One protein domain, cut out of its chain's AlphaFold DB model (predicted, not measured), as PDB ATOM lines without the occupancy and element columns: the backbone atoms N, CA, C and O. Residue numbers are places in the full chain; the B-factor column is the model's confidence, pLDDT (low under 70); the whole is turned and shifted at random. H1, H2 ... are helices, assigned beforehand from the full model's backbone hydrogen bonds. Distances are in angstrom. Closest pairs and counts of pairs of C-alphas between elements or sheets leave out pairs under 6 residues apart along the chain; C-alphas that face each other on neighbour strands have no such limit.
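AT A GLANCE: This is residues 40 to 97 of the 172 residues of an uncharacterized protein of Hyphomicrobiales bacterium (UniProt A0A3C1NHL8). Two helices, H1 and H3, lie side by side and run opposite ways, and the stretch between them, residues 54 to 78 with the short helix H2 in it, makes a looped head at the end away from residues 40 and 97. H3, the longest helix, reaches past H1 into this head. The printed part has 58 residues with three named helices, H1, H2 and H3 in that order, and no named strand; the class is all helix. The whole is compact, with a radius of gyration of the C-alphas of 11.4 A, and its outline is a rod spanning 35 by 17 by 17 A.

IN THESE COORDINATES: Find C-alpha 40 at (249.733, 313.084, 248.589); from there H1, residues 40 to 53, runs 20.0 A to C-alpha 53 at (243.677, 327.461, 261.165). Further on you meet H2, residues 64 to 67. H3, residues 79 to 96, starts at C-alpha 79 and runs 26.0 A to C-alpha 96 at (255.167, 318.410, 253.948).

HOW THE PARTS SIT: Look first at H1 and H3, which touch, with H3 using residues 88 to 96 alone. Their closest C-alphas, those of Arg 41 and His 96, are 5.5 A apart. Their lines stand at a shallow tilt of 13 degrees, and they run opposite ways. H1 and H2 are apart. H2 is close to H3 but not clearly touching it; the closest C-alphas, those of Ala 67 and Arg 82, are 6.4 A apart. In H1 and H3 every O i to N i+4 pair is within hydrogen-bond range; H2 is too short for such a pair, and its 1 pair of O i and N i+3 is within range.

THE WHOLE: The C-alphas farthest apart, those of Glu 40 and Gly 76, are 34.9 A apart, while those of Glu 40 and Ala 97, the first and last printed, are 10.9 A apart. The link from H1 to H2 is short, with 10 residues, and that from H2 to H3 is long, with 11. The printed part has no cut. The mean pLDDT of the printed part is 96.9, and no printed residue is under 70.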
ATOM      1  N   GLU A  40     250.150 313.692 247.323       96.25
ATOM      2  CA  GLU A  40     249.733 313.084 248.589       96.25
ATOM      3  C   GLU A  40     250.190 313.923 249.786       96.25
ATOM      4  O   GLU A  40     249.413 314.180 250.704       96.25
ATOM      5  N   ARG A  41     251.434 314.419 249.751       97.69
ATOM      6  CA  ARG A  41     251.964 315.312 250.793       97.69
ATOM      7  C   ARG A  41     251.237 316.652 250.792       97.69
ATOM      8  O   ARG A  41     251.012 317.218 251.854       97.69
ATOM      9  N   TRP A  42     250.817 317.142 249.625       97.75
ATOM     10  CA  TRP A  42     249.997 318.350 249.548       97.75
ATOM     11  C   TRP A  42     248.567 318.166 250.057       97.75
ATOM     12  O   TRP A  42     248.022 319.103 250.637       97.75
ATOM     13  N   ALA A  43     247.972 316.985 249.889       97.38
ATOM     14  CA  ALA A  43     246.682 316.676 250.502       97.38
ATOM     15  C   ALA A  43     246.796 316.676 252.036       97.38
ATOM     16  O   ALA A  43     246.071 317.412 252.698       97.38
ATOM     17  N   ALA A  44     247.791 315.970 252.587       97.75
ATOM     18  CA  ALA A  44     248.050 315.956 254.029       97.75
ATOM     19  C   ALA A  44     248.390 317.352 254.588       97.75
ATOM     20  O   ALA A  44     247.942 317.720 255.673       97.75
ATOM     21  N   PHE A  45     249.142 318.155 253.828       98.19
ATOM     22  CA  PHE A  45     249.386 319.563 254.140       98.19
ATOM     23  C   PHE A  45     248.081 320.351 254.262       98.19
ATOM     24  O   PHE A  45     247.932 321.109 255.214       98.19
ATOM     25  N   ALA A  46     247.153 320.201 253.312       97.69
ATOM     26  CA  ALA A  46     245.907 320.959 253.307       97.69
ATOM     27  C   ALA A  46     245.037 320.630 254.529       97.69
ATOM     28  O   ALA A  46     244.518 321.551 255.162       97.69
ATOM     29  N   ASP A  47     244.949 319.348 254.890       98.06
ATOM     30  CA  ASP A  47     244.201 318.890 256.064       98.06
ATOM     31  C   ASP A  47     244.801 319.453 257.361       98.06
ATOM     32  O   ASP A  47     244.095 320.041 258.184       98.06
ATOM     33  N   GLU A  48     246.122 319.341 257.531       98.38
ATOM     34  CA  GLU A  48     246.801 319.831 258.731       98.38
ATOM     35  C   GLU A  48     246.777 321.363 258.823       98.38
ATOM     36  O   GLU A  48     246.572 321.932 259.897       98.38
ATOM     37  N   TRP A  49     246.940 322.045 257.691       98.38
ATOM     38  CA  TRP A  49     246.842 323.497 257.609       98.38
ATOM     39  C   TRP A  49     245.453 323.981 258.023       98.38
ATOM     40  O   TRP A  49     245.343 324.888 258.849       98.38
ATOM     41  N   ALA A  50     244.389 323.362 257.503       97.94
ATOM     42  CA  ALA A  50     243.018 323.688 257.885       97.94
ATOM     43  C   ALA A  50     242.782 323.450 259.385       97.94
ATOM     44  O   ALA A  50     242.271 324.337 260.070       97.94
ATOM     45  N   ALA A  51     243.239 322.313 259.916       98.00
ATOM     46  CA  ALA A  51     243.131 321.999 261.338       98.00
ATOM     47  C   ALA A  51     243.857 323.027 262.223       98.00
ATOM     48  O   ALA A  51     243.326 323.434 263.259       98.00
ATOM     49  N   ALA A  52     245.043 323.484 261.806       97.81
ATOM     50  CA  ALA A  52     245.790 324.527 262.500       97.81
ATOM     51  C   ALA A  52     245.062 325.874 262.455       97.81
ATOM     52  O   ALA A  52     245.017 326.572 263.465       97.81
ATOM     53  N   LEU A  53     244.462 326.235 261.316       97.50
ATOM     54  CA  LEU A  53     243.677 327.461 261.165       97.50
ATOM     55  C   LEU A  53     242.431 327.486 262.066       97.50
ATOM     56  O   LEU A  53     242.141 328.528 262.659       97.50
ATOM     57  N   SER A  54     241.776 326.339 262.258       97.38
ATOM     58  CA  SER A  54     240.607 326.191 263.133       97.38
ATOM     59  C   SER A  54     240.910 326.256 264.636       97.38
ATOM     60  O   SER A  54     239.974 326.392 265.423       97.38
ATOM     61  N   GLN A  55     242.178 326.182 265.063       95.94
ATOM     62  CA  GLN A  55     242.523 326.307 266.484       95.94
ATOM     63  C   GLN A  55     242.248 327.726 267.005       95.94
ATOM     64  O   GLN A  55     242.569 328.683 266.299       95.94
ATOM     65  N   PRO A  56     241.733 327.899 268.235       94.00
ATOM     66  CA  PRO A  56     241.572 329.215 268.846       94.00
ATOM     67  C   PRO A  56     242.911 329.964 269.043       94.00
ATOM     68  O   PRO A  56     243.896 329.350 269.455       94.00
ATOM     69  N   PRO A  57     242.967 331.286 268.796       94.38
ATOM     70  CA  PRO A  57     241.949 332.067 268.098       94.38
ATOM     71  C   PRO A  57     241.881 331.640 266.621       94.38
ATOM     72  O   PRO A  57     242.906 331.547 265.943       94.38
ATOM     73  N   ALA A  58     240.682 331.305 266.141       95.75
ATOM     74  CA  ALA A  58     240.507 330.717 264.817       95.75
ATOM     75  C   ALA A  58     240.660 331.777 263.723       95.75
ATOM     76  O   ALA A  58     240.239 332.918 263.890       95.75
ATOM     77  N   THR A  59     241.235 331.377 262.591       96.56
ATOM     78  CA  THR A  59     241.360 332.217 261.391       96.56
ATOM     79  C   THR A  59     240.837 331.440 260.197       96.56
ATOM     80  O   THR A  59     241.060 330.238 260.084       96.56
ATOM     81  N   ARG A  60     240.122 332.100 259.295       95.81
ATOM     82  CA  ARG A  60     239.590 331.467 258.082       95.81
ATOM     83  C   ARG A  60     240.671 331.239 257.037       95.81
ATOM     84  O   ARG A  60     240.598 330.305 256.246       95.81
ATOM     85  N   TYR A  61     241.656 332.128 257.003       95.06
ATOM     86  CA  TYR A  61     242.798 332.061 256.106       95.06
ATOM     87  C   TYR A  61     244.007 332.737 256.747       95.06
ATOM     88  O   TYR A  61     243.889 333.567 257.644       95.06
ATOM     89  N   PHE A  62     245.192 332.394 256.250       95.75
ATOM     90  CA  PHE A  62     246.433 333.035 256.659       95.75
ATOM     91  C   PHE A  62     246.915 334.007 255.589       95.75
ATOM     92  O   PHE A  62     247.014 333.658 254.411       95.75
ATOM     93  N   LYS A  63     247.307 335.210 256.010       94.69
ATOM     94  CA  LYS A  63     247.996 336.168 255.149       94.69
ATOM     95  C   LYS A  63     249.022 336.954 255.943       94.69
ATOM     96  O   LYS A  63     248.683 337.698 256.861       94.69
ATOM     97  N   MET A  64     250.279 336.859 255.521       94.12
ATOM     98  CA  MET A  64     251.402 337.448 256.255       94.12
ATOM     99  C   MET A  64     251.225 338.955 256.509       94.12
ATOM    100  O   MET A  64     251.497 339.441 257.599       94.12
ATOM    101  N   LYS A  65     250.702 339.711 255.535       93.62
ATOM    102  CA  LYS A  65     250.475 341.160 255.687       93.62
ATOM    103  C   LYS A  65     249.463 341.514 256.786       93.62
ATOM    104  O   LYS A  65     249.571 342.589 257.372       93.62
ATOM    105  N   GLU A  66     248.466 340.665 257.005       96.56
ATOM    106  CA  GLU A  66     247.426 340.868 258.020       96.56
ATOM    107  C   GLU A  66     247.954 340.462 259.397       96.56
ATOM    108  O   GLU A  66     247.852 341.251 260.335       96.56
ATOM    109  N   ALA A  67     248.677 339.337 259.467       96.44
ATOM    110  CA  ALA A  67     249.401 338.892 260.658       96.44
ATOM    111  C   ALA A  67     250.395 339.946 261.172       96.44
ATOM    112  O   ALA A  67     250.349 340.329 262.335       96.44
ATOM    113  N   MET A  68     251.244 340.495 260.296       95.44
ATOM    114  CA  MET A  68     252.237 341.520 260.662       95.44
ATOM    115  C   MET A  68     251.623 342.837 261.146       95.44
ATOM    116  O   MET A  68     252.333 343.685 261.680       95.44
ATOM    117  N   ARG A  69     250.328 343.059 260.901       96.69
ATOM    118  CA  ARG A  69     249.625 344.288 261.283       96.69
ATOM    119  C   ARG A  69     248.583 344.057 262.372       96.69
ATOM    120  O   ARG A  69     247.932 345.038 262.720       96.69
ATOM    121  N   LEU A  70     248.409 342.815 262.840       96.62
ATOM    122  CA  LEU A  70     247.336 342.386 263.748       96.62
ATOM    123  C   LEU A  70     245.964 342.926 263.305       96.62
ATOM    124  O   LEU A  70     245.254 343.609 264.044       96.62
ATOM    125  N   LYS A  71     245.637 342.707 262.026       96.75
ATOM    126  CA  LYS A  71     244.413 343.202 261.376       96.75
ATOM    127  C   LYS A  71     243.662 342.082 260.682       96.75
ATOM    128  O   LYS A  71     244.232 341.029 260.412       96.75
ATOM    129  N   ASP A  72     242.407 342.371 260.345       96.88
ATOM    130  CA  ASP A  72     241.510 341.461 259.634       96.88
ATOM    131  C   ASP A  72     241.399 340.129 260.405       96.88
ATOM    132  O   ASP A  72     240.986 340.161 261.562       96.88
ATOM    133  N   GLU A  73     241.824 338.992 259.846       96.75
ATOM    134  CA  GLU A  73     241.789 337.689 260.543       96.75
ATOM    135  C   GLU A  73     242.624 337.660 261.837       96.75
ATOM    136  O   GLU A  73     242.376 336.850 262.720       96.75
ATOM    137  N   PHE A  74     243.604 338.558 261.974       97.06
ATOM    138  CA  PHE A  74     244.453 338.670 263.164       97.06
ATOM    139  C   PHE A  74     244.001 339.773 264.130       97.06
ATOM    140  O   PHE A  74     244.747 340.149 265.034       97.06
ATOM    141  N   LEU A  75     242.805 340.337 263.946       96.25
ATOM    142  CA  LEU A  75     242.269 341.316 264.885       96.25
ATOM    143  C   LEU A  75     242.010 340.653 266.247       96.25
ATOM    144  O   LEU A  75     241.326 339.638 266.332       96.25
ATOM    145  N   GLY A  76     242.543 341.245 267.316       95.31
ATOM    146  CA  GLY A  76     242.404 340.719 268.681       95.31
ATOM    147  C   GLY A  76     243.448 339.670 269.071       95.31
ATOM    148  O   GLY A  76     243.467 339.254 270.224       95.31
ATOM    149  N   PHE A  77     244.338 339.284 268.152       97.69
ATOM    150  CA  PHE A  77     245.543 338.543 268.511       97.69
ATOM    151  C   PHE A  77     246.517 339.458 269.251       97.69
ATOM    152  O   PHE A  77     246.700 340.617 268.869       97.69
ATOM    153  N   ASP A  78     247.213 338.905 270.239       96.62
ATOM    154  CA  ASP A  78     248.483 339.467 270.685       96.62
ATOM    155  C   ASP A  78     249.651 338.993 269.792       96.62
ATOM    156  O   ASP A  78     249.529 338.081 268.961       96.62
ATOM    157  N   GLU A  79     250.812 339.636 269.935       97.00
ATOM    158  CA  GLU A  79     251.986 339.317 269.118       97.00
ATOM    159  C   GLU A  79     252.477 337.880 269.313       97.00
ATOM    160  O   GLU A  79     252.916 337.258 268.342       97.00
ATOM    161  N   LYS A  80     252.366 337.340 270.532       97.31
ATOM    162  CA  LYS A  80     252.810 335.986 270.865       97.31
ATOM    163  C   LYS A  80     251.911 334.949 270.196       97.31
ATOM    164  O   LYS A  80     252.421 334.027 269.569       97.31
ATOM    165  N   GLN A  81     250.594 335.115 270.274       97.25
ATOM    166  CA  GLN A  81     249.608 334.273 269.598       97.25
ATOM    167  C   GLN A  81     249.827 334.284 268.084       97.25
ATOM    168  O   GLN A  81     249.796 333.232 267.439       97.25
ATOM    169  N   ARG A  82     250.096 335.464 267.509       97.19
ATOM    170  CA  ARG A  82     250.436 335.598 266.089       97.19
ATOM    171  C   ARG A  82     251.725 334.851 265.760       97.19
ATOM    172  O   ARG A  82     251.748 334.108 264.780       97.19
ATOM    173  N   ASP A  83     252.780 335.022 266.549       97.62
ATOM    174  CA  ASP A  83     254.063 334.357 266.314       97.62
ATOM    175  C   ASP A  83     253.948 332.834 266.441       97.62
ATOM    176  O   ASP A  83     254.474 332.104 265.604       97.62
ATOM    177  N   ASP A  84     253.217 332.345 267.441       97.44
ATOM    178  CA  ASP A  84     252.965 330.918 267.649       97.44
ATOM    179  C   ASP A  84     252.162 330.323 266.485       97.44
ATOM    180  O   ASP A  84     252.482 329.232 265.995       97.44
ATOM    181  N   ARG A  85     251.184 331.070 265.951       97.06
ATOM    182  CA  ARG A  85     250.477 330.696 264.719       97.06
ATOM    183  C   ARG A  85     251.441 330.606 263.539       97.06
ATOM    184  O   ARG A  85     251.438 329.599 262.837       97.06
ATOM    185  N   VAL A  86     252.283 331.617 263.328       97.69
ATOM    186  CA  VAL A  86     253.262 331.626 262.227       97.69
ATOM    187  C   VAL A  86     254.234 330.451 262.349       97.69
ATOM    188  O   VAL A  86     254.444 329.745 261.366       97.69
ATOM    189  N   ARG A  87     254.778 330.182 263.543       98.12
ATOM    190  CA  ARG A  87     255.673 329.038 263.795       98.12
ATOM    191  C   ARG A  87     254.993 327.707 263.484       98.12
ATOM    192  O   ARG A  87     255.593 326.865 262.821       98.12
ATOM    193  N   THR A  88     253.738 327.546 263.906       98.19
ATOM    194  CA  THR A  88     252.935 326.346 263.622       98.19
ATOM    195  C   THR A  88     252.790 326.137 262.117       98.19
ATOM    196  O   THR A  88     253.120 325.071 261.605       98.19
ATOM    197  N   LEU A  89     252.373 327.174 261.387       97.81
ATOM    198  CA  LEU A  89     252.171 327.102 259.940       97.81
ATOM    199  C   LEU A  89     253.481 326.850 259.176       97.81
ATOM    200  O   LEU A  89     253.499 326.061 258.232       97.81
ATOM    201  N   VAL A  90     254.595 327.449 259.608       97.31
ATOM    202  CA  VAL A  90     255.928 327.153 259.055       97.31
ATOM    203  C   VAL A  90     256.309 325.692 259.301       97.31
ATOM    204  O   VAL A  90     256.797 325.041 258.382       97.31
ATOM    205  N   GLY A  91     256.041 325.150 260.493       98.12
ATOM    206  CA  GLY A  91     256.280 323.738 260.807       98.12
ATOM    207  C   GLY A  91     255.493 322.772 259.914       98.12
ATOM    208  O   GLY A  91     256.011 321.733 259.512       98.12
ATOM    209  N   ILE A  92     254.261 323.131 259.547       98.38
ATOM    210  CA  ILE A  92     253.445 322.349 258.605       98.38
ATOM    211  C   ILE A  92     254.073 322.387 257.204       98.38
ATOM    212  O   ILE A  92     254.226 321.345 256.568       98.38
ATOM    213  N   ILE A  93     254.506 323.564 256.734       97.00
ATOM    214  CA  ILE A  93     255.201 323.693 255.440       97.00
ATOM    215  C   ILE A  93     256.457 322.818 255.414       97.00
ATOM    216  O   ILE A  93     256.629 322.036 254.480       97.00
ATOM    217  N   THR A  94     257.325 322.919 256.424       96.31
ATOM    218  CA  THR A  94     258.601 322.187 256.447       96.31
ATOM    219  C   THR A  94     258.414 320.676 256.540       96.31
ATOM    220  O   THR A  94     259.213 319.934 255.972       96.31
ATOM    221  N   ARG A  95     257.347 320.204 257.197       97.94
ATOM    222  CA  ARG A  95     257.031 318.773 257.285       97.94
ATOM    223  C   ARG A  95     256.594 318.178 255.947       97.94
ATOM    224  O   ARG A  95     256.958 317.040 255.642       97.94
ATOM    225  N   HIS A  96     255.816 318.925 255.162       97.75
ATOM    226  CA  HIS A  96     255.167 318.410 253.948       97.75
ATOM    227  C   HIS A  96     255.876 318.783 252.647       97.75
ATOM    228  O   HIS A  96     255.785 318.030 251.675       97.75
ATOM    229  N   ALA A  97     256.631 319.878 252.601       96.81
ATOM    230  CA  ALA A  97     257.473 320.196 251.452       96.81
ATOM    231  C   ALA A  97     258.554 319.117 251.246       96.81
ATOM    232  O   ALA A  97     259.016 318.494 252.203       96.81
TER     233      ALA A  97